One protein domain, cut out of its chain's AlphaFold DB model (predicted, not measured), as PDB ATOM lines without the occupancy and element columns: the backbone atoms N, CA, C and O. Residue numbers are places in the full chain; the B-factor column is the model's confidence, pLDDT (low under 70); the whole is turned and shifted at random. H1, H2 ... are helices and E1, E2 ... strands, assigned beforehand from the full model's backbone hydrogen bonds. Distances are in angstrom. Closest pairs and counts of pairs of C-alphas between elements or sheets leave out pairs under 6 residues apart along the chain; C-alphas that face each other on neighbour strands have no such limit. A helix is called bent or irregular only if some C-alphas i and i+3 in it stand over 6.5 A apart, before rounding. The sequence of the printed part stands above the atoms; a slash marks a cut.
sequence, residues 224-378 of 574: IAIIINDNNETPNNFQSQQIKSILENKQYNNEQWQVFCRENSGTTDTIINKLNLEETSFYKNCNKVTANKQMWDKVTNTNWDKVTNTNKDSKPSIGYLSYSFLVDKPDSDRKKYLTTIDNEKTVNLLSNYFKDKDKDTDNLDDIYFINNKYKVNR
ATOM      1  N   ILE A 224     -55.257 -15.229 -32.427       82.62
ATOM      2  CA  ILE A 224     -54.000 -15.217 -33.144       82.62
ATOM      3  C   ILE A 224     -53.387 -16.604 -33.000       82.62
ATOM      4  O   ILE A 224     -53.058 -17.051 -31.901       82.62
ATOM      5  N   ALA A 225     -53.258 -17.288 -34.128       84.38
ATOM      6  CA  ALA A 225     -52.548 -18.542 -34.219       84.38
ATOM      7  C   ALA A 225     -51.055 -18.273 -34.395       84.38
ATOM      8  O   ALA A 225     -50.660 -17.472 -35.246       84.38
ATOM      9  N   ILE A 226     -50.236 -18.980 -33.623       86.50
ATOM     10  CA  ILE A 226     -48.797 -19.042 -33.850       86.50
ATOM     11  C   ILE A 226     -48.533 -20.251 -34.736       86.50
ATOM     12  O   ILE A 226     -49.011 -21.354 -34.460       86.50
ATOM     13  N   ILE A 227     -47.805 -20.021 -35.820       88.69
ATOM     14  CA  ILE A 227     -47.421 -21.057 -36.769       88.69
ATOM     15  C   ILE A 227     -45.912 -21.242 -36.733       88.69
ATOM     16  O   ILE A 227     -45.161 -20.266 -36.698       88.69
ATOM     17  N   ILE A 228     -45.484 -22.496 -36.715       88.75
ATOM     18  CA  ILE A 228     -44.092 -22.907 -36.614       88.75
ATOM     19  C   ILE A 228     -43.815 -23.950 -37.689       88.75
ATOM     20  O   ILE A 228     -44.621 -24.845 -37.921       88.75
ATOM     21  N   ASN A 229     -42.661 -23.833 -38.330       88.06
ATOM     22  CA  ASN A 229     -42.080 -24.877 -39.153       88.06
ATOM     23  C   ASN A 229     -40.684 -25.165 -38.608       88.06
ATOM     24  O   ASN A 229     -39.727 -24.470 -38.935       88.06
ATOM     25  N   ASP A 230     -40.585 -26.157 -37.734       80.75
ATOM     26  CA  ASP A 230     -39.344 -26.568 -37.075       80.75
ATOM     27  C   ASP A 230     -38.689 -27.785 -37.753       80.75
ATOM     28  O   ASP A 230     -37.818 -28.428 -37.174       80.75
ATOM     29  N   ASN A 231     -39.119 -28.108 -38.981       73.62
ATOM     30  CA  ASN A 231     -38.735 -29.294 -39.755       73.62
ATOM     31  C   ASN A 231     -39.045 -30.652 -39.095       73.62
ATOM     32  O   ASN A 231     -38.735 -31.680 -39.700       73.62
ATOM     33  N   ASN A 232     -39.678 -30.685 -37.921       65.00
ATOM     34  CA  ASN A 232     -40.091 -31.921 -37.265       65.00
ATOM     35  C   ASN A 232     -41.530 -32.292 -37.665       65.00
ATOM     36  O   ASN A 232     -42.354 -31.449 -38.009       65.00
ATOM     37  N   GLU A 233     -41.854 -33.588 -37.645       56.50
ATOM     38  CA  GLU A 233     -43.169 -34.091 -38.082       56.50
ATOM     39  C   GLU A 233     -44.294 -33.909 -37.047       56.50
ATOM     40  O   GLU A 233     -45.446 -34.244 -37.334       56.50
ATOM     41  N   THR A 234     -44.008 -33.383 -35.850       55.56
ATOM     42  CA  THR A 234     -45.012 -33.261 -34.780       55.56
ATOM     43  C   THR A 234     -45.094 -31.849 -34.205       55.56
ATOM     44  O   THR A 234     -44.057 -31.230 -33.974       55.56
ATOM     45  N   PRO A 235     -46.316 -31.335 -33.954       56.56
ATOM     46  CA  PRO A 235     -46.504 -30.012 -33.381       56.56
ATOM     47  C   PRO A 235     -45.919 -29.977 -31.973       56.56
ATOM     48  O   PRO A 235     -46.444 -30.592 -31.040       56.56
ATOM     49  N   ASN A 236     -44.825 -29.239 -31.832       63.69
ATOM     50  CA  ASN A 236     -44.231 -28.954 -30.544       63.69
ATOM     51  C   ASN A 236     -45.131 -27.990 -29.771       63.69
ATOM     52  O   ASN A 236     -45.702 -27.046 -30.309       63.69
ATOM     53  N   ASN A 237     -45.300 -28.273 -28.491       72.62
ATOM     54  CA  ASN A 237     -46.030 -27.432 -27.563       72.62
ATOM     55  C   ASN A 237     -45.009 -26.514 -26.895       72.62
ATOM     56  O   ASN A 237     -44.120 -26.991 -26.188       72.62
ATOM     57  N   PHE A 238     -45.105 -25.216 -27.173       77.25
ATOM     58  CA  PHE A 238     -44.155 -24.235 -26.669       77.25
ATOM     59  C   PHE A 238     -44.752 -23.476 -25.489       77.25
ATOM     60  O   PHE A 238     -45.908 -23.066 -25.493       77.25
ATOM     61  N   GLN A 239     -43.947 -23.214 -24.473       82.12
ATOM     62  CA  GLN A 239     -44.305 -22.270 -23.420       82.12
ATOM     63  C   GLN A 239     -44.230 -20.830 -23.944       82.12
ATOM     64  O   GLN A 239     -43.398 -20.508 -24.798       82.12
ATOM     65  N   SER A 240     -45.035 -19.925 -23.384       82.19
ATOM     66  CA  SER A 240     -45.038 -18.493 -23.725       82.19
ATOM     67  C   SER A 240     -43.639 -17.883 -23.641       82.19
ATOM     68  O   SER A 240     -43.265 -17.070 -24.481       82.19
ATOM     69  N   GLN A 241     -42.838 -18.298 -22.654       83.38
ATOM     70  CA  GLN A 241     -41.457 -17.831 -22.491       83.38
ATOM     71  C   GLN A 241     -40.530 -18.305 -23.620       83.38
ATOM     72  O   GLN A 241     -39.630 -17.566 -24.025       83.38
ATOM     73  N   GLN A 242     -40.758 -19.507 -24.158       86.88
ATOM     74  CA  GLN A 242     -39.995 -20.036 -25.289       86.88
ATOM     75  C   GLN A 242     -40.356 -19.276 -26.564       86.88
ATOM     76  O   GLN A 242     -39.467 -18.762 -27.235       86.88
ATOM     77  N   ILE A 243     -41.653 -19.097 -26.839       87.12
ATOM     78  CA  ILE A 243     -42.128 -18.291 -27.974       87.12
ATOM     79  C   ILE A 243     -41.587 -16.866 -27.883       87.12
ATOM     80  O   ILE A 243     -41.059 -16.358 -28.866       87.12
ATOM     81  N   LYS A 244     -41.660 -16.234 -26.704       88.62
ATOM     82  CA  LYS A 244     -41.078 -14.909 -26.469       88.62
ATOM     83  C   LYS A 244     -39.598 -14.876 -26.842       88.62
ATOM     84  O   LYS A 244     -39.180 -13.998 -27.590       88.62
ATOM     85  N   SER A 245     -38.821 -15.840 -26.351       87.38
ATOM     86  CA  SER A 245     -37.382 -15.911 -26.614       87.38
ATOM     87  C   SER A 245     -37.088 -16.052 -28.108       87.38
ATOM     88  O   SER A 245     -36.246 -15.324 -28.632       87.38
ATOM     89  N   ILE A 246     -37.832 -16.917 -28.804       89.06
ATOM     90  CA  ILE A 246     -37.711 -17.109 -30.253       89.06
ATOM     91  C   ILE A 246     -38.069 -15.817 -31.005       89.06
ATOM     92  O   ILE A 246     -37.307 -15.388 -31.867       89.06
ATOM     93  N   LEU A 247     -39.196 -15.171 -30.682       89.25
ATOM     94  CA  LEU A 247     -39.648 -13.947 -31.358       89.25
ATOM     95  C   LEU A 247     -38.697 -12.762 -31.127       89.25
ATOM     96  O   LEU A 247     -38.504 -11.951 -32.030       89.25
ATOM     97  N   GLU A 248     -38.059 -12.678 -29.960       87.25
ATOM     98  CA  GLU A 248     -37.004 -11.698 -29.663       87.25
ATOM     99  C   GLU A 248     -35.646 -12.074 -30.288       87.25
ATOM    100  O   GLU A 248     -34.662 -11.354 -30.101       87.25
ATOM    101  N   ASN A 249     -35.592 -13.172 -31.054       77.94
ATOM    102  CA  ASN A 249     -34.399 -13.710 -31.708       77.94
ATOM    103  C   ASN A 249     -33.261 -14.013 -30.717       77.94
ATOM    104  O   ASN A 249     -32.075 -13.875 -31.026       77.94
ATOM    105  N   LYS A 250     -33.623 -14.437 -29.502       76.12
ATOM    106  CA  LYS A 250     -32.687 -15.052 -28.560       76.12
ATOM    107  C   LYS A 250     -32.457 -16.492 -29.019       76.12
ATOM    108  O   LYS A 250     -33.410 -17.170 -29.402       76.12
ATOM    109  N   GLN A 251     -31.204 -16.958 -29.006       70.00
ATOM    110  CA  GLN A 251     -30.893 -18.348 -29.352       70.00
ATOM    111  C   GLN A 251     -31.736 -19.290 -28.488       70.00
ATOM    112  O   GLN A 251     -31.693 -19.227 -27.260       70.00
ATOM    113  N   TYR A 252     -32.489 -20.163 -29.148       70.81
ATOM    114  CA  TYR A 252     -33.271 -21.211 -28.511       70.81
ATOM    115  C   TYR A 252     -32.741 -22.552 -29.012       70.81
ATOM    116  O   TYR A 252     -32.635 -22.755 -30.219       70.81
ATOM    117  N   ASN A 253     -32.334 -23.436 -28.097       71.94
ATOM    118  CA  ASN A 253     -31.689 -24.719 -28.412       71.94
ATOM    119  C   ASN A 253     -30.487 -24.617 -29.378       71.94
ATOM    120  O   ASN A 253     -30.261 -25.512 -30.181       71.94
ATOM    121  N   ASN A 254     -29.700 -23.535 -29.303       73.88
ATOM    122  CA  ASN A 254     -28.577 -23.236 -30.212       73.88
ATOM    123  C   ASN A 254     -28.959 -23.063 -31.697       73.88
ATOM    124  O   ASN A 254     -28.074 -22.906 -32.539       73.88
ATOM    125  N   GLU A 255     -30.249 -23.016 -32.026       77.50
ATOM    126  CA  GLU A 255     -30.743 -22.809 -33.385       77.50
ATOM    127  C   GLU A 255     -31.111 -21.342 -33.622       77.50
ATOM    128  O   GLU A 255     -31.631 -20.645 -32.745       77.50
ATOM    129  N   GLN A 256     -30.845 -20.859 -34.838       84.31
ATOM    130  CA  GLN A 256     -31.266 -19.530 -35.268       84.31
ATOM    131  C   GLN A 256     -32.589 -19.628 -36.024       84.31
ATOM    132  O   GLN A 256     -32.645 -20.203 -37.111       84.31
ATOM    133  N   TRP A 257     -33.624 -19.002 -35.473       88.19
ATOM    134  CA  TRP A 257     -34.965 -19.016 -36.041       88.19
ATOM    135  C   TRP A 257     -35.180 -17.894 -37.057       88.19
ATOM    136  O   TRP A 257     -34.686 -16.775 -36.909       88.19
ATOM    137  N   GLN A 258     -35.960 -18.186 -38.092       91.00
ATOM    138  CA  GLN A 258     -36.502 -17.189 -39.004       91.00
ATOM    139  C   GLN A 258     -37.832 -16.681 -38.453       91.00
ATOM    140  O   GLN A 258     -38.865 -17.338 -38.564       91.00
ATOM    141  N   VAL A 259     -37.803 -15.490 -37.861       92.38
ATOM    142  CA  VAL A 259     -38.996 -14.836 -37.321       92.38
ATOM    143  C   VAL A 259     -39.654 -14.001 -38.411       92.38
ATOM    144  O   VAL A 259     -38.990 -13.176 -39.037       92.38
ATOM    145  N   PHE A 260     -40.954 -14.179 -38.627       94.12
ATOM    146  CA  PHE A 260     -41.756 -13.352 -39.529       94.12
ATOM    147  C   PHE A 260     -42.759 -12.499 -38.743       94.12
ATOM    148  O   PHE A 260     -43.375 -12.957 -37.780       94.12
ATOM    149  N   CYS A 261     -42.932 -11.243 -39.150       93.19
ATOM    150  CA  CYS A 261     -43.800 -10.277 -38.471       93.19
ATOM    151  C   CYS A 261     -44.470  -9.315 -39.461       93.19
ATOM    152  O   CYS A 261     -44.036  -9.191 -40.607       93.19
ATOM    153  N   ARG A 262     -45.504  -8.595 -39.012       89.56
ATOM    154  CA  ARG A 262     -46.159  -7.542 -39.808       89.56
ATOM    155  C   ARG A 262     -45.940  -6.163 -39.211       89.56
ATOM    156  O   ARG A 262     -46.047  -6.004 -37.997       89.56
ATOM    157  N   GLU A 263     -45.697  -5.175 -40.062       81.19
ATOM    158  CA  GLU A 263     -45.677  -3.764 -39.661       81.19
ATOM    159  C   GLU A 263     -47.095  -3.197 -39.610       81.19
ATOM    160  O   GLU A 263     -47.976  -3.662 -40.334       81.19
ATOM    161  N   ASN A 264     -47.320  -2.210 -38.736       77.00
ATOM    162  CA  ASN A 264     -48.599  -1.499 -38.591       77.00
ATOM    163  C   ASN A 264     -49.823  -2.418 -38.395       77.00
ATOM    164  O   ASN A 264     -50.950  -2.079 -38.758       77.00
ATOM    165  N   SER A 265     -49.616  -3.604 -37.820       83.00
ATOM    166  CA  SER A 265     -50.647  -4.627 -37.692       83.00
ATOM    167  C   SER A 265     -51.136  -4.734 -36.255       83.00
ATOM    168  O   SER A 265     -50.370  -5.109 -35.372       83.00
ATOM    169  N   GLY A 266     -52.446  -4.568 -36.047       80.25
ATOM    170  CA  GLY A 266     -53.065  -4.829 -34.742       80.25
ATOM    171  C   GLY A 266     -52.870  -6.277 -34.260       80.25
ATOM    172  O   GLY A 266     -52.901  -6.550 -33.065       80.25
ATOM    173  N   THR A 267     -52.609  -7.231 -35.168       84.88
ATOM    174  CA  THR A 267     -52.204  -8.596 -34.787       84.88
ATOM    175  C   THR A 267     -50.833  -8.597 -34.120       84.88
ATOM    176  O   THR A 267     -50.654  -9.247 -33.094       84.88
ATOM    177  N   THR A 268     -49.878  -7.863 -34.690       88.38
ATOM    178  CA  THR A 268     -48.537  -7.706 -34.124       88.38
ATOM    179  C   THR A 268     -48.597  -6.998 -32.779       88.38
ATOM    180  O   THR A 268     -48.028  -7.499 -31.815       88.38
ATOM    181  N   ASP A 269     -49.350  -5.901 -32.691       85.19
ATOM    182  CA  ASP A 269     -49.514  -5.138 -31.451       85.19
ATOM    183  C   ASP A 269     -50.130  -6.012 -30.342       85.19
ATOM    184  O   ASP A 269     -49.642  -6.046 -29.213       85.19
ATOM    185  N   THR A 270     -51.141  -6.822 -30.681       84.56
ATOM    186  CA  THR A 270     -51.729  -7.796 -29.745       84.56
ATOM    187  C   THR A 270     -50.696  -8.825 -29.276       84.56
ATOM    188  O   THR A 270     -50.652  -9.136 -28.087       84.56
ATOM    189  N   ILE A 271     -49.858  -9.355 -30.174       87.06
ATOM    190  CA  ILE A 271     -48.808 -10.331 -29.832       87.06
ATOM    191  C   ILE A 271     -47.750  -9.709 -28.916       87.06
ATOM    192  O   ILE A 271     -47.414 -10.310 -27.895       87.06
ATOM    193  N   ILE A 272     -47.269  -8.505 -29.243       88.00
ATOM    194  CA  ILE A 272     -46.301  -7.760 -28.430       88.00
ATOM    195  C   ILE A 272     -46.845  -7.574 -27.015       88.00
ATOM    196  O   ILE A 272     -46.171  -7.935 -26.051       88.00
ATOM    197  N   ASN A 273     -48.090  -7.111 -26.892       85.44
ATOM    198  CA  ASN A 273     -48.720  -6.857 -25.600       85.44
ATOM    199  C   ASN A 273     -48.978  -8.147 -24.810       85.44
ATOM    200  O   ASN A 273     -48.686  -8.219 -23.620       85.44
ATOM    201  N   LYS A 274     -49.516  -9.193 -25.449       84.12
ATOM    202  CA  LYS A 274     -49.879 -10.445 -24.763       84.12
ATOM    203  C   LYS A 274     -48.666 -11.273 -24.335       84.12
ATOM    204  O   LYS A 274     -48.754 -11.977 -23.331       84.12
ATOM    205  N   LEU A 275     -47.558 -11.199 -25.073       84.50
ATOM    206  CA  LEU A 275     -46.308 -11.899 -24.749       84.50
ATOM    207  C   LEU A 275     -45.273 -10.999 -24.052       84.50
ATOM    208  O   LEU A 275     -44.188 -11.474 -23.712       84.50
ATOM    209  N   ASN A 276     -45.603  -9.726 -23.800       88.25
ATOM    210  CA  ASN A 276     -44.706  -8.716 -23.231       88.25
ATOM    211  C   ASN A 276     -43.366  -8.625 -23.987       88.25
ATOM    212  O   ASN A 276     -42.302  -8.693 -23.363       88.25
ATOM    213  N   LEU A 277     -43.410  -8.559 -25.320       87.50
ATOM    214  CA  LEU A 277     -42.211  -8.465 -26.161       87.50
ATOM    215  C   LEU A 277     -41.615  -7.055 -26.108       87.50
ATOM    216  O   LEU A 277     -42.343  -6.065 -26.062       87.50
ATOM    217  N   GLU A 278     -40.291  -6.954 -26.200       88.62
ATOM    218  CA  GLU A 278     -39.633  -5.664 -26.436       88.62
ATOM    219  C   GLU A 278     -39.806  -5.229 -27.902       88.62
ATOM    220  O   GLU A 278     -39.160  -5.768 -28.802       88.62
ATOM    221  N   GLU A 279     -40.670  -4.238 -28.145       86.50
ATOM    222  CA  GLU A 279     -41.083  -3.789 -29.487       86.50
ATOM    223  C   GLU A 279     -39.901  -3.476 -30.424       86.50
ATOM    224  O   GLU A 279     -39.857  -3.943 -31.565       86.50
ATOM    225  N   THR A 280     -38.907  -2.727 -29.939       84.88
ATOM    226  CA  THR A 280     -37.734  -2.314 -30.728       84.88
ATOM    227  C   THR A 280     -36.858  -3.497 -31.134       84.88
ATOM    228  O   THR A 280     -36.392  -3.561 -32.274       84.88
ATOM    229  N   SER A 281     -36.652  -4.450 -30.222       82.88
ATOM    230  CA  SER A 281     -35.887  -5.673 -30.477       82.88
ATOM    231  C   SER A 281     -36.627  -6.582 -31.455       82.88
ATOM    232  O   SER A 281     -36.061  -7.034 -32.454       82.88
ATOM    233  N   PHE A 282     -37.925  -6.775 -31.218       88.06
ATOM    234  CA  PHE A 282     -38.784  -7.613 -32.041       88.06
ATOM    235  C   PHE A 282     -38.798  -7.149 -33.503       88.06
ATOM    236  O   PHE A 282     -38.480  -7.927 -34.404       88.06
ATOM    237  N   TYR A 283     -39.085  -5.867 -33.754       88.12
ATOM    238  CA  TYR A 283     -39.172  -5.352 -35.122       88.12
ATOM    239  C   TYR A 283     -37.844  -5.329 -35.874       88.12
ATOM    240  O   TYR A 283     -37.861  -5.414 -37.104       88.12
ATOM    241  N   LYS A 284     -36.715  -5.213 -35.166       85.56
ATOM    242  CA  LYS A 284     -35.376  -5.242 -35.767       85.56
ATOM    243  C   LYS A 284     -34.998  -6.637 -36.265       85.56
ATOM    244  O   LYS A 284     -34.267  -6.756 -37.245       85.56
ATOM    245  N   ASN A 285     -35.492  -7.674 -35.596       82.44
ATOM    246  CA  ASN A 285     -35.043  -9.047 -35.803       82.44
ATOM    247  C   ASN A 285     -36.005  -9.902 -36.640       82.44
ATOM    248  O   ASN A 285     -35.694 -11.055 -36.933       82.44
ATOM    249  N   CYS A 286     -37.158  -9.362 -37.038       91.12
ATOM    250  CA  CYS A 286     -38.158 -10.094 -37.805       91.12
ATOM    251  C   CYS A 286     -38.192  -9.706 -39.291       91.12
ATOM    252  O   CYS A 286     -38.111  -8.538 -39.672       91.12
ATOM    253  N   ASN A 287     -38.386 -10.711 -40.142       92.25
ATOM    254  CA  ASN A 287     -38.635 -10.554 -41.567       92.25
ATOM    255  C   ASN A 287     -40.065 -10.048 -41.792       92.25
ATOM    256  O   ASN A 287     -41.036 -10.680 -41.364       92.25
ATOM    257  N   LYS A 288     -40.204  -8.914 -42.481       91.94
ATOM    258  CA  LYS A 288     -41.504  -8.264 -42.682       91.94
ATOM    259  C   LYS A 288     -42.343  -8.985 -43.737       91.94
ATOM    260  O   LYS A 288     -41.853  -9.337 -44.810       91.94
ATOM    261  N   VAL A 289     -43.626  -9.157 -43.439       90.94
ATOM    262  CA  VAL A 289     -44.674  -9.574 -44.379       90.94
ATOM    263  C   VAL A 289     -45.844  -8.588 -44.299       90.94
ATOM    264  O   VAL A 289     -45.991  -7.881 -43.303       90.94
ATOM    265  N   THR A 290     -46.678  -8.521 -45.334       85.50
ATOM    266  CA  THR A 290     -47.789  -7.556 -45.424       85.50
ATOM    267  C   THR A 290     -49.150  -8.182 -45.104       85.50
ATOM    268  O   THR A 290     -50.019  -7.512 -44.552       85.50
ATOM    269  N   ALA A 291     -49.333  -9.481 -45.366       86.25
ATOM    270  CA  ALA A 291     -50.633 -10.159 -45.292       86.25
ATOM    271  C   ALA A 291     -50.609 -11.469 -44.483       86.25
ATOM    272  O   ALA A 291     -49.551 -12.076 -44.294       86.25
ATOM    273  N   ASN A 292     -51.782 -11.943 -44.034       88.75
ATOM    274  CA  ASN A 292     -51.879 -13.243 -43.347       88.75
ATOM    275  C   ASN A 292     -51.525 -14.391 -44.303       88.75
ATOM    276  O   ASN A 292     -50.844 -15.339 -43.910       88.75
ATOM    277  N   LYS A 293     -51.938 -14.292 -45.573       87.12
ATOM    278  CA  LYS A 293     -51.575 -15.278 -46.596       87.12
ATOM    279  C   LYS A 293     -50.063 -15.362 -46.803       87.12
ATOM    280  O   LYS A 293     -49.507 -16.455 -46.802       87.12
ATOM    281  N   GLN A 294     -49.395 -14.213 -46.912       88.62
ATOM    282  CA  GLN A 294     -47.942 -14.166 -47.069       88.62
ATOM    283  C   GLN A 294     -47.221 -14.712 -45.830       88.62
ATOM    284  O   GLN A 294     -46.210 -15.392 -45.982       88.62
ATOM    285  N   MET A 295     -47.741 -14.455 -44.622       92.19
ATOM    286  CA  MET A 295     -47.218 -15.043 -43.384       92.19
ATOM    287  C   MET A 295     -47.235 -16.572 -43.445       92.19
ATOM    288  O   MET A 295     -46.206 -17.198 -43.208       92.19
ATOM    289  N   TRP A 296     -48.382 -17.161 -43.802       90.75
ATOM    290  CA  TRP A 296     -48.498 -18.608 -43.986       90.75
ATOM    291  C   TRP A 296     -47.471 -19.110 -44.999       90.75
ATOM    292  O   TRP A 296     -46.646 -19.951 -44.664       90.75
ATOM    293  N   ASP A 297     -47.468 -18.536 -46.205       89.25
ATOM    294  CA  ASP A 297     -46.597 -18.988 -47.287       89.25
ATOM    295  C   ASP A 297     -45.114 -18.888 -46.913       89.25
ATOM    296  O   ASP A 297     -44.336 -19.763 -47.281       89.25
ATOM    297  N   LYS A 298     -44.704 -17.845 -46.182       90.44
ATOM    298  CA  LYS A 298     -43.311 -17.661 -45.756       90.44
ATOM    299  C   LYS A 298     -42.898 -18.629 -44.656       90.44
ATOM    300  O   LYS A 298     -41.798 -19.154 -44.746       90.44
ATOM    301  N   VAL A 299     -43.749 -18.891 -43.668       89.81
ATOM    302  CA  VAL A 299     -43.431 -19.838 -42.585       89.81
ATOM    303  C   VAL A 299     -43.453 -21.281 -43.099       89.81
ATOM    304  O   VAL A 299     -42.548 -22.061 -42.816       89.81
ATOM    305  N   THR A 300     -44.446 -21.660 -43.908       86.31
ATOM    306  CA  THR A 300     -44.574 -23.055 -44.358       86.31
ATOM    307  C   THR A 300     -43.677 -23.403 -45.546       86.31
ATOM    308  O   THR A 300     -43.343 -24.572 -45.708       86.31
ATOM    309  N   ASN A 301     -43.285 -22.430 -46.383       78.25
ATOM    310  CA  ASN A 301     -42.428 -22.664 -47.558       78.25
ATOM    311  C   ASN A 301     -40.971 -22.224 -47.361       78.25
ATOM    312  O   ASN A 301     -40.311 -21.894 -48.349       78.25
ATOM    313  N   THR A 302     -40.434 -22.197 -46.139       60.22
ATOM    314  CA  THR A 302     -38.981 -22.072 -45.941       60.22
ATOM    315  C   THR A 302     -38.266 -23.295 -46.540       60.22
ATOM    316  O   THR A 302     -38.035 -24.286 -45.866       60.22
ATOM    317  N   ASN A 303     -37.981 -23.206 -47.847       53.66
ATOM    318  CA  ASN A 303     -37.240 -24.111 -48.733       53.66
ATOM    319  C   ASN A 303     -37.659 -25.592 -48.752       53.66
ATOM    320  O   ASN A 303     -36.843 -26.480 -48.520       53.66
ATOM    321  N   TRP A 304     -38.896 -25.866 -49.184       44.31
ATOM    322  CA  TRP A 304     -39.208 -27.156 -49.810       44.31
ATOM    323  C   TRP A 304     -38.752 -27.127 -51.273       44.31
ATOM    324  O   TRP A 304     -39.423 -26.547 -52.135       44.31
ATOM    325  N   ASP A 305     -37.604 -27.733 -51.573       46.31
ATOM    326  CA  ASP A 305     -37.184 -27.946 -52.954       46.31
ATOM    327  C   ASP A 305     -38.071 -29.031 -53.586       46.31
ATOM    328  O   ASP A 305     -37.885 -30.233 -53.382       46.31
ATOM    329  N   LYS A 306     -39.079 -28.591 -54.352       46.94
ATOM    330  CA  LYS A 306     -40.036 -29.475 -55.040       46.94
ATOM    331  C   LYS A 306     -39.362 -30.467 -55.991       46.94
ATOM    332  O   LYS A 306     -40.003 -31.444 -56.366       46.94
ATOM    333  N   VAL A 307     -38.118 -30.214 -56.401       45.06
ATOM    334  CA  VAL A 307     -37.385 -31.057 -57.352       45.06
ATOM    335  C   VAL A 307     -36.646 -32.190 -56.642       45.06
ATOM    336  O   VAL A 307     -36.566 -33.290 -57.181       45.06
ATOM    337  N   THR A 308     -36.129 -31.954 -55.435       48.62
ATOM    338  CA  THR A 308     -35.299 -32.939 -54.722       48.62
ATOM    339  C   THR A 308     -36.015 -33.634 -53.570       48.62
ATOM    340  O   THR A 308     -35.499 -34.631 -53.077       48.62
ATOM    341  N   ASN A 309     -37.202 -33.164 -53.161       47.94
ATOM    342  CA  ASN A 309     -37.972 -33.739 -52.049       47.94
ATOM    343  C   ASN A 309     -37.138 -33.859 -50.753       47.94
ATOM    344  O   ASN A 309     -37.336 -34.766 -49.948       47.94
ATOM    345  N   THR A 310     -36.175 -32.949 -50.565       47.56
ATOM    346  CA  THR A 310     -35.289 -32.917 -49.397       47.56
ATOM    347  C   THR A 310     -35.238 -31.511 -48.804       47.56
ATOM    348  O   THR A 310     -35.043 -30.533 -49.525       47.56
ATOM    349  N   ASN A 311     -35.402 -31.415 -47.481       49.69
ATOM    350  CA  ASN A 311     -35.142 -30.198 -46.712       49.69
ATOM    351  C   ASN A 311     -33.624 -30.000 -46.635       49.69
ATOM    352  O   ASN A 311     -32.962 -30.591 -45.784       49.69
ATOM    353  N   LYS A 312     -33.047 -29.202 -47.535       45.44
ATOM    354  CA  LYS A 312     -31.663 -28.743 -47.376       45.44
ATOM    355  C   LYS A 312     -31.652 -27.467 -46.542       45.44
ATOM    356  O   LYS A 312     -32.131 -26.432 -46.998       45.44
ATOM    357  N   ASP A 313     -31.101 -27.566 -45.335       54.25
ATOM    358  CA  ASP A 313     -30.680 -26.445 -44.483       54.25
ATOM    359  C   ASP A 313     -31.745 -25.354 -44.238       54.25
ATOM    360  O   ASP A 313     -31.430 -24.162 -44.149       54.25
ATOM    361  N   SER A 314     -33.026 -25.725 -44.130       68.75
ATOM    362  CA  SER A 314     -34.078 -24.777 -43.759       68.75
ATOM    363  C   SER A 314     -33.964 -24.455 -42.272       68.75
ATOM    364  O   SER A 314     -34.187 -25.302 -41.411       68.75
ATOM    365  N   LYS A 315     -33.612 -23.211 -41.942       81.88
ATOM    366  CA  LYS A 315     -33.720 -22.720 -40.562       81.88
ATOM    367  C   LYS A 315     -35.175 -22.866 -40.090       81.88
ATOM    368  O   LYS A 315     -36.076 -22.606 -40.896       81.88
ATOM    369  N   PRO A 316     -35.419 -23.238 -38.821       88.12
ATOM    370  CA  PRO A 316     -36.771 -23.278 -38.286       88.12
ATOM    371  C   PRO A 316     -37.393 -21.886 -38.391       88.12
ATOM    372  O   PRO A 316     -36.703 -20.872 -38.238       88.12
ATOM    373  N   SER A 317     -38.685 -21.816 -38.678       90.56
ATOM    374  CA  SER A 317     -39.383 -20.550 -38.864       90.56
ATOM    375  C   SER A 317     -40.614 -20.433 -37.981       90.56
ATOM    376  O   SER A 317     -41.263 -21.418 -37.632       90.56
ATOM    377  N   ILE A 318     -40.920 -19.198 -37.595       92.06
ATOM    378  CA  ILE A 318     -42.072 -18.864 -36.764       92.06
ATOM    379  C   ILE A 318     -42.761 -17.619 -37.303       92.06
ATOM    380  O   ILE A 318     -42.126 -16.667 -37.766       92.06
ATOM    381  N   GLY A 319     -44.080 -17.610 -37.200       93.56
ATOM    382  CA  GLY A 319     -44.898 -16.445 -37.472       93.56
ATOM    383  C   GLY A 319     -46.228 -16.530 -36.747       93.56
ATOM    384  O   GLY A 319     -46.495 -17.448 -35.971       93.56
ATOM    385  N   TYR A 320     -47.082 -15.552 -37.007       91.44
ATOM    386  CA  TYR A 320     -48.408 -15.487 -36.412       91.44
ATOM    387  C   TYR A 320     -49.411 -14.890 -37.386       91.44
ATOM    388  O   TYR A 320     -49.116 -13.965 -38.146       91.44
ATOM    389  N   LEU A 321     -50.628 -15.406 -37.345       90.81
ATOM    390  CA  LEU A 321     -51.706 -14.969 -38.218       90.81
ATOM    391  C   LEU A 321     -53.060 -15.145 -37.541       90.81
ATOM    392  O   LEU A 321     -53.185 -15.800 -36.510       90.81
ATOM    393  N   SER A 322     -54.078 -14.528 -38.121       87.19
ATOM    394  CA  SER A 322     -55.466 -14.704 -37.691       87.19
ATOM    395  C   SER A 322     -55.891 -16.164 -37.844       87.19
ATOM    396  O   SER A 322     -55.743 -16.724 -38.930       87.19
ATOM    397  N   TYR A 323     -56.444 -16.781 -36.797       80.50
ATOM    398  CA  TYR A 323     -56.847 -18.192 -36.812       80.50
ATOM    399  C   TYR A 323     -57.829 -18.485 -37.950       80.50
ATOM    400  O   TYR A 323     -57.754 -19.538 -38.584       80.50
ATOM    401  N   SER A 324     -58.688 -17.519 -38.285       79.62
ATOM    402  CA  SER A 324     -59.604 -17.606 -39.425       79.62
ATOM    403  C   SER A 324     -58.913 -17.959 -40.754       79.62
ATOM    404  O   SER A 324     -59.526 -18.573 -41.620       79.62
ATOM    405  N   PHE A 325     -57.620 -17.670 -40.936       83.75
ATOM    406  CA  PHE A 325     -56.861 -18.038 -42.144       83.75
ATOM    407  C   PHE A 325     -56.359 -19.488 -42.143       83.75
ATOM    408  O   PHE A 325     -55.976 -20.004 -43.194       83.75
ATOM    409  N   LEU A 326     -56.380 -20.168 -40.994       77.25
ATOM    410  CA  LEU A 326     -56.089 -21.602 -40.891       77.25
ATOM    411  C   LEU A 326     -57.292 -22.470 -41.244       77.25
ATOM    412  O   LEU A 326     -57.134 -23.650 -41.558       77.25
ATOM    413  N   VAL A 327     -58.494 -21.899 -41.203       68.56
ATOM    414  CA  VAL A 327     -59.749 -22.617 -41.445       68.56
ATOM    415  C   VAL A 327     -59.801 -23.234 -42.840       68.56
ATOM    416  O   VAL A 327     -60.278 -24.360 -42.986       68.56
ATOM    417  N   ASP A 328     -59.217 -22.563 -43.831       67.88
ATOM    418  CA  ASP A 328     -59.189 -23.038 -45.220       67.88
ATOM    419  C   ASP A 328     -58.019 -23.997 -45.506       67.88
ATOM    420  O   ASP A 328     -57.861 -24.464 -46.633       67.88
ATOM    421  N   LYS A 329     -57.158 -24.272 -44.517       75.19
ATOM    422  CA  LYS A 329     -55.998 -25.160 -44.680       75.19
ATOM    423  C   LYS A 329     -56.378 -26.622 -44.417       75.19
ATOM    424  O   LYS A 329     -57.233 -26.874 -43.569       75.19
ATOM    425  N   PRO A 330     -55.753 -27.601 -45.094       70.94
ATOM    426  CA  PRO A 330     -55.947 -29.012 -44.776       70.94
ATOM    427  C   PRO A 330     -55.664 -29.319 -43.300       70.94
ATOM    428  O   PRO A 330     -54.769 -28.733 -42.688       70.94
ATOM    429  N   ASP A 331     -56.390 -30.281 -42.727       66.25
ATOM    430  CA  ASP A 331     -56.179 -30.711 -41.336       66.25
ATOM    431  C   ASP A 331     -54.758 -31.225 -41.080       66.25
ATOM    432  O   ASP A 331     -54.221 -31.022 -39.991       66.25
ATOM    433  N   SER A 332     -54.144 -31.876 -42.074       71.94
ATOM    434  CA  SER A 332     -52.741 -32.302 -42.027       71.94
ATOM    435  C   SER A 332     -51.804 -31.116 -41.817       71.94
ATOM    436  O   SER A 332     -50.941 -31.158 -40.945       71.94
ATOM    437  N   ASP A 333     -52.021 -30.036 -42.563       76.56
ATOM    438  CA  ASP A 333     -51.171 -28.848 -42.538       76.56
ATOM    439  C   ASP A 333     -51.359 -28.086 -41.231       76.56
ATOM    440  O   ASP A 333     -50.387 -27.659 -40.612       76.56
ATOM    441  N   ARG A 334     -52.607 -27.961 -40.763       75.38
ATOM    442  CA  ARG A 334     -52.889 -27.376 -39.448       75.38
ATOM    443  C   ARG A 334     -52.180 -28.141 -38.341       75.38
ATOM    444  O   ARG A 334     -51.514 -27.520 -37.527       75.38
ATOM    445  N   LYS A 335     -52.300 -29.471 -38.311       74.12
ATOM    446  CA  LYS A 335     -51.637 -30.301 -37.294       74.12
ATOM    447  C   LYS A 335     -50.120 -30.198 -37.358       74.12
ATOM    448  O   LYS A 335     -49.488 -30.297 -36.319       74.12
ATOM    449  N   LYS A 336     -49.556 -30.016 -38.552       78.69
ATOM    450  CA  LYS A 336     -48.114 -29.892 -38.744       78.69
ATOM    451  C   LYS A 336     -47.573 -28.549 -38.252       78.69
ATOM    452  O   LYS A 336     -46.567 -28.534 -37.561       78.69
ATOM    453  N   TYR A 337     -48.226 -27.438 -38.604       83.31
ATOM    454  CA  TYR A 337     -47.651 -26.101 -38.410       83.31
ATOM    455  C   TYR A 337     -48.244 -25.303 -37.242       83.31
ATOM    456  O   TYR A 337     -47.648 -24.317 -36.817       83.31
ATOM    457  N   LEU A 338     -49.426 -25.652 -36.728       81.38
ATOM    458  CA  LEU A 338     -50.044 -24.929 -35.613       81.38
ATOM    459  C   LEU A 338     -49.421 -25.361 -34.282       81.38
ATOM    460  O   LEU A 338     -49.505 -26.532 -33.914       81.38
ATOM    461  N   THR A 339     -48.887 -24.403 -33.524       76.88
ATOM    462  CA  THR A 339     -48.408 -24.650 -32.158       76.88
ATOM    463  C   THR A 339     -49.447 -24.269 -31.104       76.88
ATOM    464  O   THR A 339     -50.298 -23.401 -31.312       76.88
ATOM    465  N   THR A 340     -49.339 -24.903 -29.937       71.31
ATOM    466  CA  THR A 340     -50.008 -24.479 -28.699       71.31
ATOM    467  C   THR A 340     -49.068 -23.667 -27.826       71.31
ATOM    468  O   THR A 340     -47.849 -23.720 -28.007       71.31
ATOM    469  N   ILE A 341     -49.655 -22.881 -26.923       69.25
ATOM    470  CA  ILE A 341     -48.933 -22.062 -25.954       69.25
ATOM    471  C   ILE A 341     -49.231 -22.606 -24.552       69.25
ATOM    472  O   ILE A 341     -50.389 -22.828 -24.214       69.25
ATOM    473  N   ASP A 342     -48.202 -22.801 -23.727       68.75
ATOM    474  CA  ASP A 342     -48.315 -23.160 -22.302       68.75
ATOM    475  C   ASP A 342     -49.123 -24.433 -22.004       68.75
ATOM    476  O   ASP A 342     -49.878 -24.494 -21.030       68.75
ATOM    477  N   ASN A 343     -48.949 -25.481 -22.812       60.16
ATOM    478  CA  ASN A 343     -49.666 -26.748 -22.647       60.16
ATOM    479  C   ASN A 343     -51.191 -26.638 -22.737       60.16
ATOM    480  O   ASN A 343     -51.904 -27.561 -22.328       60.16
ATOM    481  N   GLU A 344     -51.709 -25.550 -23.301       62.75
ATOM    482  CA  GLU A 344     -53.101 -25.505 -23.711       62.75
ATOM    483  C   GLU A 344     -53.330 -26.609 -24.746       62.75
ATOM    484  O   GLU A 344     -52.545 -26.789 -25.676       62.75
ATOM    485  N   LYS A 345     -54.399 -27.396 -24.576       56.53
ATOM    486  CA  LYS A 345     -54.797 -28.349 -25.617       56.53
ATOM    487  C   LYS A 345     -54.964 -27.566 -26.912       56.53
ATOM    488  O   LYS A 345     -55.585 -26.505 -26.891       56.53
ATOM    489  N   THR A 346     -54.458 -28.103 -28.024       52.38
ATOM    490  CA  THR A 346     -54.787 -27.597 -29.359       52.38
ATOM    491  C   THR A 346     -56.303 -27.576 -29.445       52.38
ATOM    492  O   THR A 346     -56.940 -28.623 -29.573       52.38
ATOM    493  N   VAL A 347     -56.900 -26.388 -29.320       48.94
ATOM    494  CA  VAL A 347     -58.322 -26.235 -29.587       48.94
ATOM    495  C   VAL A 347     -58.403 -26.298 -31.094       48.94
ATOM    496  O   VAL A 347     -58.169 -25.326 -31.814       48.94
ATOM    497  N   ASN A 348     -58.635 -27.504 -31.595       49.22
ATOM    498  CA  ASN A 348     -59.063 -27.660 -32.960       49.22
ATOM    499  C   ASN A 348     -60.495 -27.127 -33.008       49.22
ATOM    500  O   ASN A 348     -61.454 -27.889 -32.897       49.22
ATOM    501  N   LEU A 349     -60.605 -25.799 -33.136       46.50
ATOM    502  CA  LEU A 349     -61.871 -25.087 -33.279       46.50
ATOM    503  C   LEU A 349     -62.706 -25.765 -34.367       46.50
ATOM    504  O   LEU A 349     -63.904 -25.908 -34.228       46.50
ATOM    505  N   LEU A 350     -62.067 -26.316 -35.399       42.06
ATOM    506  CA  LEU A 350     -62.753 -27.008 -36.483       42.06
ATOM    507  C   LEU A 350     -63.218 -28.418 -36.120       42.06
ATOM    508  O   LEU A 350     -64.306 -28.798 -36.537       42.06
ATOM    509  N   SER A 351     -62.467 -29.200 -35.336       39.34
ATOM    510  CA  SER A 351     -62.956 -30.529 -34.952       39.34
ATOM    511  C   SER A 351     -64.120 -30.473 -33.984       39.34
ATOM    512  O   SER A 351     -64.861 -31.437 -33.961       39.34
ATOM    513  N   ASN A 352     -64.285 -29.399 -33.211       37.66
ATOM    514  CA  ASN A 352     -65.436 -29.258 -32.315       37.66
ATOM    515  C   ASN A 352     -66.615 -28.565 -33.019       37.66
ATOM    516  O   ASN A 352     -67.755 -28.855 -32.702       37.66
ATOM    517  N   TYR A 353     -66.357 -27.780 -34.075       38.41
ATOM    518  CA  TYR A 353     -67.397 -27.309 -35.005       38.41
ATOM    519  C   TYR A 353     -67.965 -28.409 -35.924       38.41
ATOM    520  O   TYR A 353     -69.063 -28.253 -36.448       38.41
ATOM    521  N   PHE A 354     -67.212 -29.488 -36.187       34.78
ATOM    522  CA  PHE A 354     -67.615 -30.557 -37.119       34.78
ATOM    523  C   PHE A 354     -67.771 -31.946 -36.485       34.78
ATOM    524  O   PHE A 354     -68.192 -32.869 -37.187       34.78
ATOM    525  N   LYS A 355     -67.413 -32.148 -35.210       33.84
ATOM    526  CA  LYS A 355     -67.719 -33.404 -34.518       33.84
ATOM    527  C   LYS A 355     -69.078 -33.285 -33.863       33.84
ATOM    528  O   LYS A 355     -69.231 -32.555 -32.897       33.84
ATOM    529  N   ASP A 356     -69.994 -34.123 -34.329       36.22
ATOM    530  CA  ASP A 356     -71.060 -34.648 -33.491       36.22
ATOM    531  C   ASP A 356     -70.505 -35.023 -32.114       36.22
ATOM    532  O   ASP A 356     -69.575 -35.839 -32.020       36.22
ATOM    533  N   LYS A 357     -71.131 -34.507 -31.058       36.19
ATOM    534  CA  LYS A 357     -71.430 -35.287 -29.857       36.19
ATOM    535  C   LYS A 357     -72.526 -34.614 -29.040       36.19
ATOM    536  O   LYS A 357     -72.227 -33.855 -28.139       36.19
ATOM    537  N   ASP A 358     -73.777 -34.987 -29.322       35.94
ATOM    538  CA  ASP A 358     -74.780 -35.615 -28.423       35.94
ATOM    539  C   ASP A 358     -74.801 -35.247 -26.912       35.94
ATOM    540  O   ASP A 358     -75.327 -35.987 -26.078       35.94
ATOM    541  N   LYS A 359     -74.229 -34.119 -26.509       38.12
ATOM    542  CA  LYS A 359     -74.202 -33.597 -25.152       38.12
ATOM    543  C   LYS A 359     -74.344 -32.092 -25.262       38.12
ATOM    544  O   LYS A 359     -73.568 -31.446 -25.955       38.12
ATOM    545  N   ASP A 360     -75.269 -31.536 -24.487       38.31
ATOM    546  CA  ASP A 360     -75.476 -30.096 -24.266       38.31
ATOM    547  C   ASP A 360     -74.236 -29.382 -23.649       38.31
ATOM    548  O   ASP A 360     -74.340 -28.330 -23.025       38.31
ATOM    549  N   THR A 361     -73.040 -29.959 -23.796       37.03
ATOM    550  CA  THR A 361     -71.746 -29.436 -23.373       37.03
ATOM    551  C   THR A 361     -70.969 -28.755 -24.497       37.03
ATOM    552  O   THR A 361     -70.010 -28.072 -24.174       37.03
ATOM    553  N   ASP A 362     -71.356 -28.851 -25.775       36.22
ATOM    554  CA  ASP A 362     -70.594 -28.221 -26.880       36.22
ATOM    555  C   ASP A 362     -70.806 -26.700 -26.998       36.22
ATOM    556  O   ASP A 362     -70.006 -25.997 -27.616       36.22
ATOM    557  N   ASN A 363     -71.763 -26.150 -26.240       38.47
ATOM    558  CA  ASN A 363     -71.762 -24.726 -25.898       38.47
ATOM    559  C   ASN A 363     -70.459 -24.306 -25.194       38.47
ATOM    560  O   ASN A 363     -70.131 -23.126 -25.194       38.47
ATOM    561  N   LEU A 364     -69.693 -25.230 -24.596       35.78
ATOM    562  CA  LEU A 364     -68.496 -24.888 -23.834       35.78
ATOM    563  C   LEU A 364     -67.290 -24.508 -24.680       35.78
ATOM    564  O   LEU A 364     -66.436 -23.871 -24.088       35.78
ATOM    565  N   ASP A 365     -67.184 -24.830 -25.974       38.34
ATOM    566  CA  ASP A 365     -65.943 -24.592 -26.739       38.34
ATOM    567  C   ASP A 365     -65.857 -23.195 -27.368       38.34
ATOM    568  O   ASP A 365     -64.825 -22.528 -27.243       38.34
ATOM    569  N   ASP A 366     -66.963 -22.687 -27.916       36.88
ATOM    570  CA  ASP A 366     -67.085 -21.260 -28.239       36.88
ATOM    571  C   ASP A 366     -67.094 -20.421 -26.955       36.88
ATOM    572  O   ASP A 366     -66.411 -19.400 -26.881       36.88
ATOM    573  N   ILE A 367     -67.741 -20.903 -25.884       34.34
ATOM    574  CA  ILE A 367     -67.626 -20.307 -24.546       34.34
ATOM    575  C   ILE A 367     -66.190 -20.427 -23.996       34.34
ATOM    576  O   ILE A 367     -65.763 -19.531 -23.283       34.34
ATOM    577  N   TYR A 368     -65.384 -21.435 -24.349       37.94
ATOM    578  CA  TYR A 368     -63.970 -21.580 -23.938       37.94
ATOM    579  C   TYR A 368     -63.079 -20.558 -24.645       37.94
ATOM    580  O   TYR A 368     -62.141 -20.020 -24.047       37.94
ATOM    581  N   PHE A 369     -63.384 -20.278 -25.915       41.62
ATOM    582  CA  PHE A 369     -62.747 -19.233 -26.708       41.62
ATOM    583  C   PHE A 369     -63.142 -17.827 -26.221       41.62
ATOM    584  O   PHE A 369     -62.299 -16.924 -26.153       41.62
ATOM    585  N   ILE A 370     -64.409 -17.655 -25.823       42.16
ATOM    586  CA  ILE A 370     -64.968 -16.422 -25.248       42.16
ATOM    587  C   ILE A 370     -64.470 -16.192 -23.803       42.16
ATOM    588  O   ILE A 370     -64.151 -15.053 -23.457       42.16
ATOM    589  N   ASN A 371     -64.294 -17.247 -22.993       35.50
ATOM    590  CA  ASN A 371     -63.957 -17.192 -21.558       35.50
ATOM    591  C   ASN A 371     -62.460 -17.383 -21.235       35.50
ATOM    592  O   ASN A 371     -62.107 -18.059 -20.270       35.50
ATOM    593  N   ASN A 372     -61.564 -16.705 -21.955       42.91
ATOM    594  CA  ASN A 372     -60.178 -16.453 -21.510       42.91
ATOM    595  C   ASN A 372     -59.155 -17.606 -21.573       42.91
ATOM    596  O   ASN A 372     -58.102 -17.467 -20.949       42.91
ATOM    597  N   LYS A 373     -59.374 -18.707 -22.311       42.38
ATOM    598  CA  LYS A 373     -58.330 -19.752 -22.413       42.38
ATOM    599  C   LYS A 373     -57.357 -19.604 -23.574       42.38
ATOM    600  O   LYS A 373     -56.201 -19.894 -23.351       42.38
ATOM    601  N   TYR A 374     -57.736 -19.071 -24.739       50.28
ATOM    602  CA  TYR A 374     -56.720 -18.676 -25.728       50.28
ATOM    603  C   TYR A 374     -56.088 -17.350 -25.295       50.28
ATOM    604  O   TYR A 374     -56.730 -16.297 -25.368       50.28
ATOM    605  N   LYS A 375     -54.830 -17.384 -24.842       59.25
ATOM    606  CA  LYS A 375     -54.135 -16.190 -24.316       59.25
ATOM    607  C   LYS A 375     -54.113 -15.016 -25.294       59.25
ATOM    608  O   LYS A 375     -54.177 -13.858 -24.869       59.25
ATOM    609  N   VAL A 376     -54.074 -15.311 -26.593       65.81
ATOM    610  CA  VAL A 376     -53.959 -14.319 -27.663       65.81
ATOM    611  C   VAL A 376     -55.257 -14.220 -28.476       65.81
ATOM    612  O   VAL A 376     -55.317 -14.596 -29.644       65.81
ATOM    613  N   ASN A 377     -56.318 -13.713 -27.847       73.38
ATOM    614  CA  ASN A 377     -57.560 -13.323 -28.519       73.38
ATOM    615  C   ASN A 377     -57.675 -11.796 -28.655       73.38
ATOM    616  O   ASN A 377     -56.971 -11.041 -27.976       73.38
ATOM    617  N   ARG A 378     -58.556 -11.341 -29.549       76.88
ATOM    618  CA  ARG A 378     -58.824  -9.914 -29.787       76.88
ATOM    619  C   ARG A 378     -60.246  -9.663 -30.264       76.88
ATOM    620  O   ARG A 378     -60.880 -10.551 -30.838       76.88
TER     621      ARG A 378
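Overview. This is residues 224 to 378 of the 574 residues of a protein of Anabaena sp. WA113 (UniProt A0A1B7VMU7). A small twisted four-stranded sheet forms the core, with H4 over one face and H2 over the opposite face, while H1, H3 and H5 each graze it. Off to one side, the short helices H6 and H7 make an arm that folds back on itself, and residues 305 to 310 of a long loop between H4 and E4 stick out from the body. The printed part has 155 residues with seven named helices and four named strands, in the order E1, H1, E2, H2, H3, E3, H4, E4, H5, H6, H7; the sheet runs E1, E4, E2, E3 and is mixed. The class is mixed, helices and strands, with under half of the residues, 75 of 155, in named elements. The whole is compact, with a radius of gyration of the C-alphas of 16.1 A and spans of 48 by 39 by 29 A.

Along the chain. Strand E1, residues 224 to 229, begins at C-alpha 224 (-54.000, -15.217, -33.144) and is 16.5 A long. Helix H1 is residues 240 to 247, and strand E2, residues 258 to 262, is 13.7 A long. Helix H2, residues 266 to 275, is the longest helix by residues, at 14.0 A. Helix H3 is residues 279 to 285 and strand E3 residues 287 to 289. Helix H4, residues 292 to 300, is 12.3 A long and begins at C-alpha 292 (-51.879, -13.243, -43.347). Strand E4, residues 317 to 322, is 17.2 A long. Helix H5 is residues 331 to 337 and helix H6 residues 349 to 354. Helix H7, residues 363 to 370, ends at C-alpha 370 (-64.968, -16.422, -25.248); it is neither bent nor irregular, but only just: C-alphas 363 and 366 are 6.3 A apart.

Arrangement. Edge strand E1 is antiparallel to E4, with N 227 and O 319 within hydrogen-bond range at 2.9 A. E4 and E2 are parallel, with N 260 and O 318 at 2.9 A. E2 and edge strand E3 are parallel, with N 287 and O 259 at 2.8 A. E2 with H2, H3 and E3 forms a strand-helix-strand unit, two parallel neighbour strands with helices between, and its crossover is right-handed. E3, H4 and E4 form a split unit, with E2 between the two strands in the sheet, also right-handed. H4 is on the sheet at a height of 6.8 A, over E4 and along the strands, at 25 degrees to E4 on the local plane; the closest C-alphas of H4 and E4 are those of Asn 292 and Leu 321, 5.4 A apart. H2 is on the opposite face at a height of 8.9 A, over E4 and slantwise to the strands. H1 and H2 only just touch, with 3 pairs of C-alphas within 8 A; the closest are those of Lys 244 and Leu 275, 6.3 A apart. H6 and H7 are close but not clearly touching, at a shallow tilt of 22 degrees, opposite ways; their closest C-alphas are those of Asn 352 and Asp 365, 7.3 A apart. Neither is on the sheet. In H1 to H7 every O i to N i+4 pair is within hydrogen-bond range.

Size, cuts and confidence. The C-alphas farthest apart are those of Thr 308 and Asp 360, 50.5 A, and residues 305 to 310 and 354 to 361 stand free. The links H4 to E4, 16 residues, and H5 to H6, 11 residues, are long. The printed part has no cut. Mean pLDDT of the printed part is 70.9; it is under 70 at residues 232 to 236, 302 to 314, 327 to 328, 331 and 341 to 376.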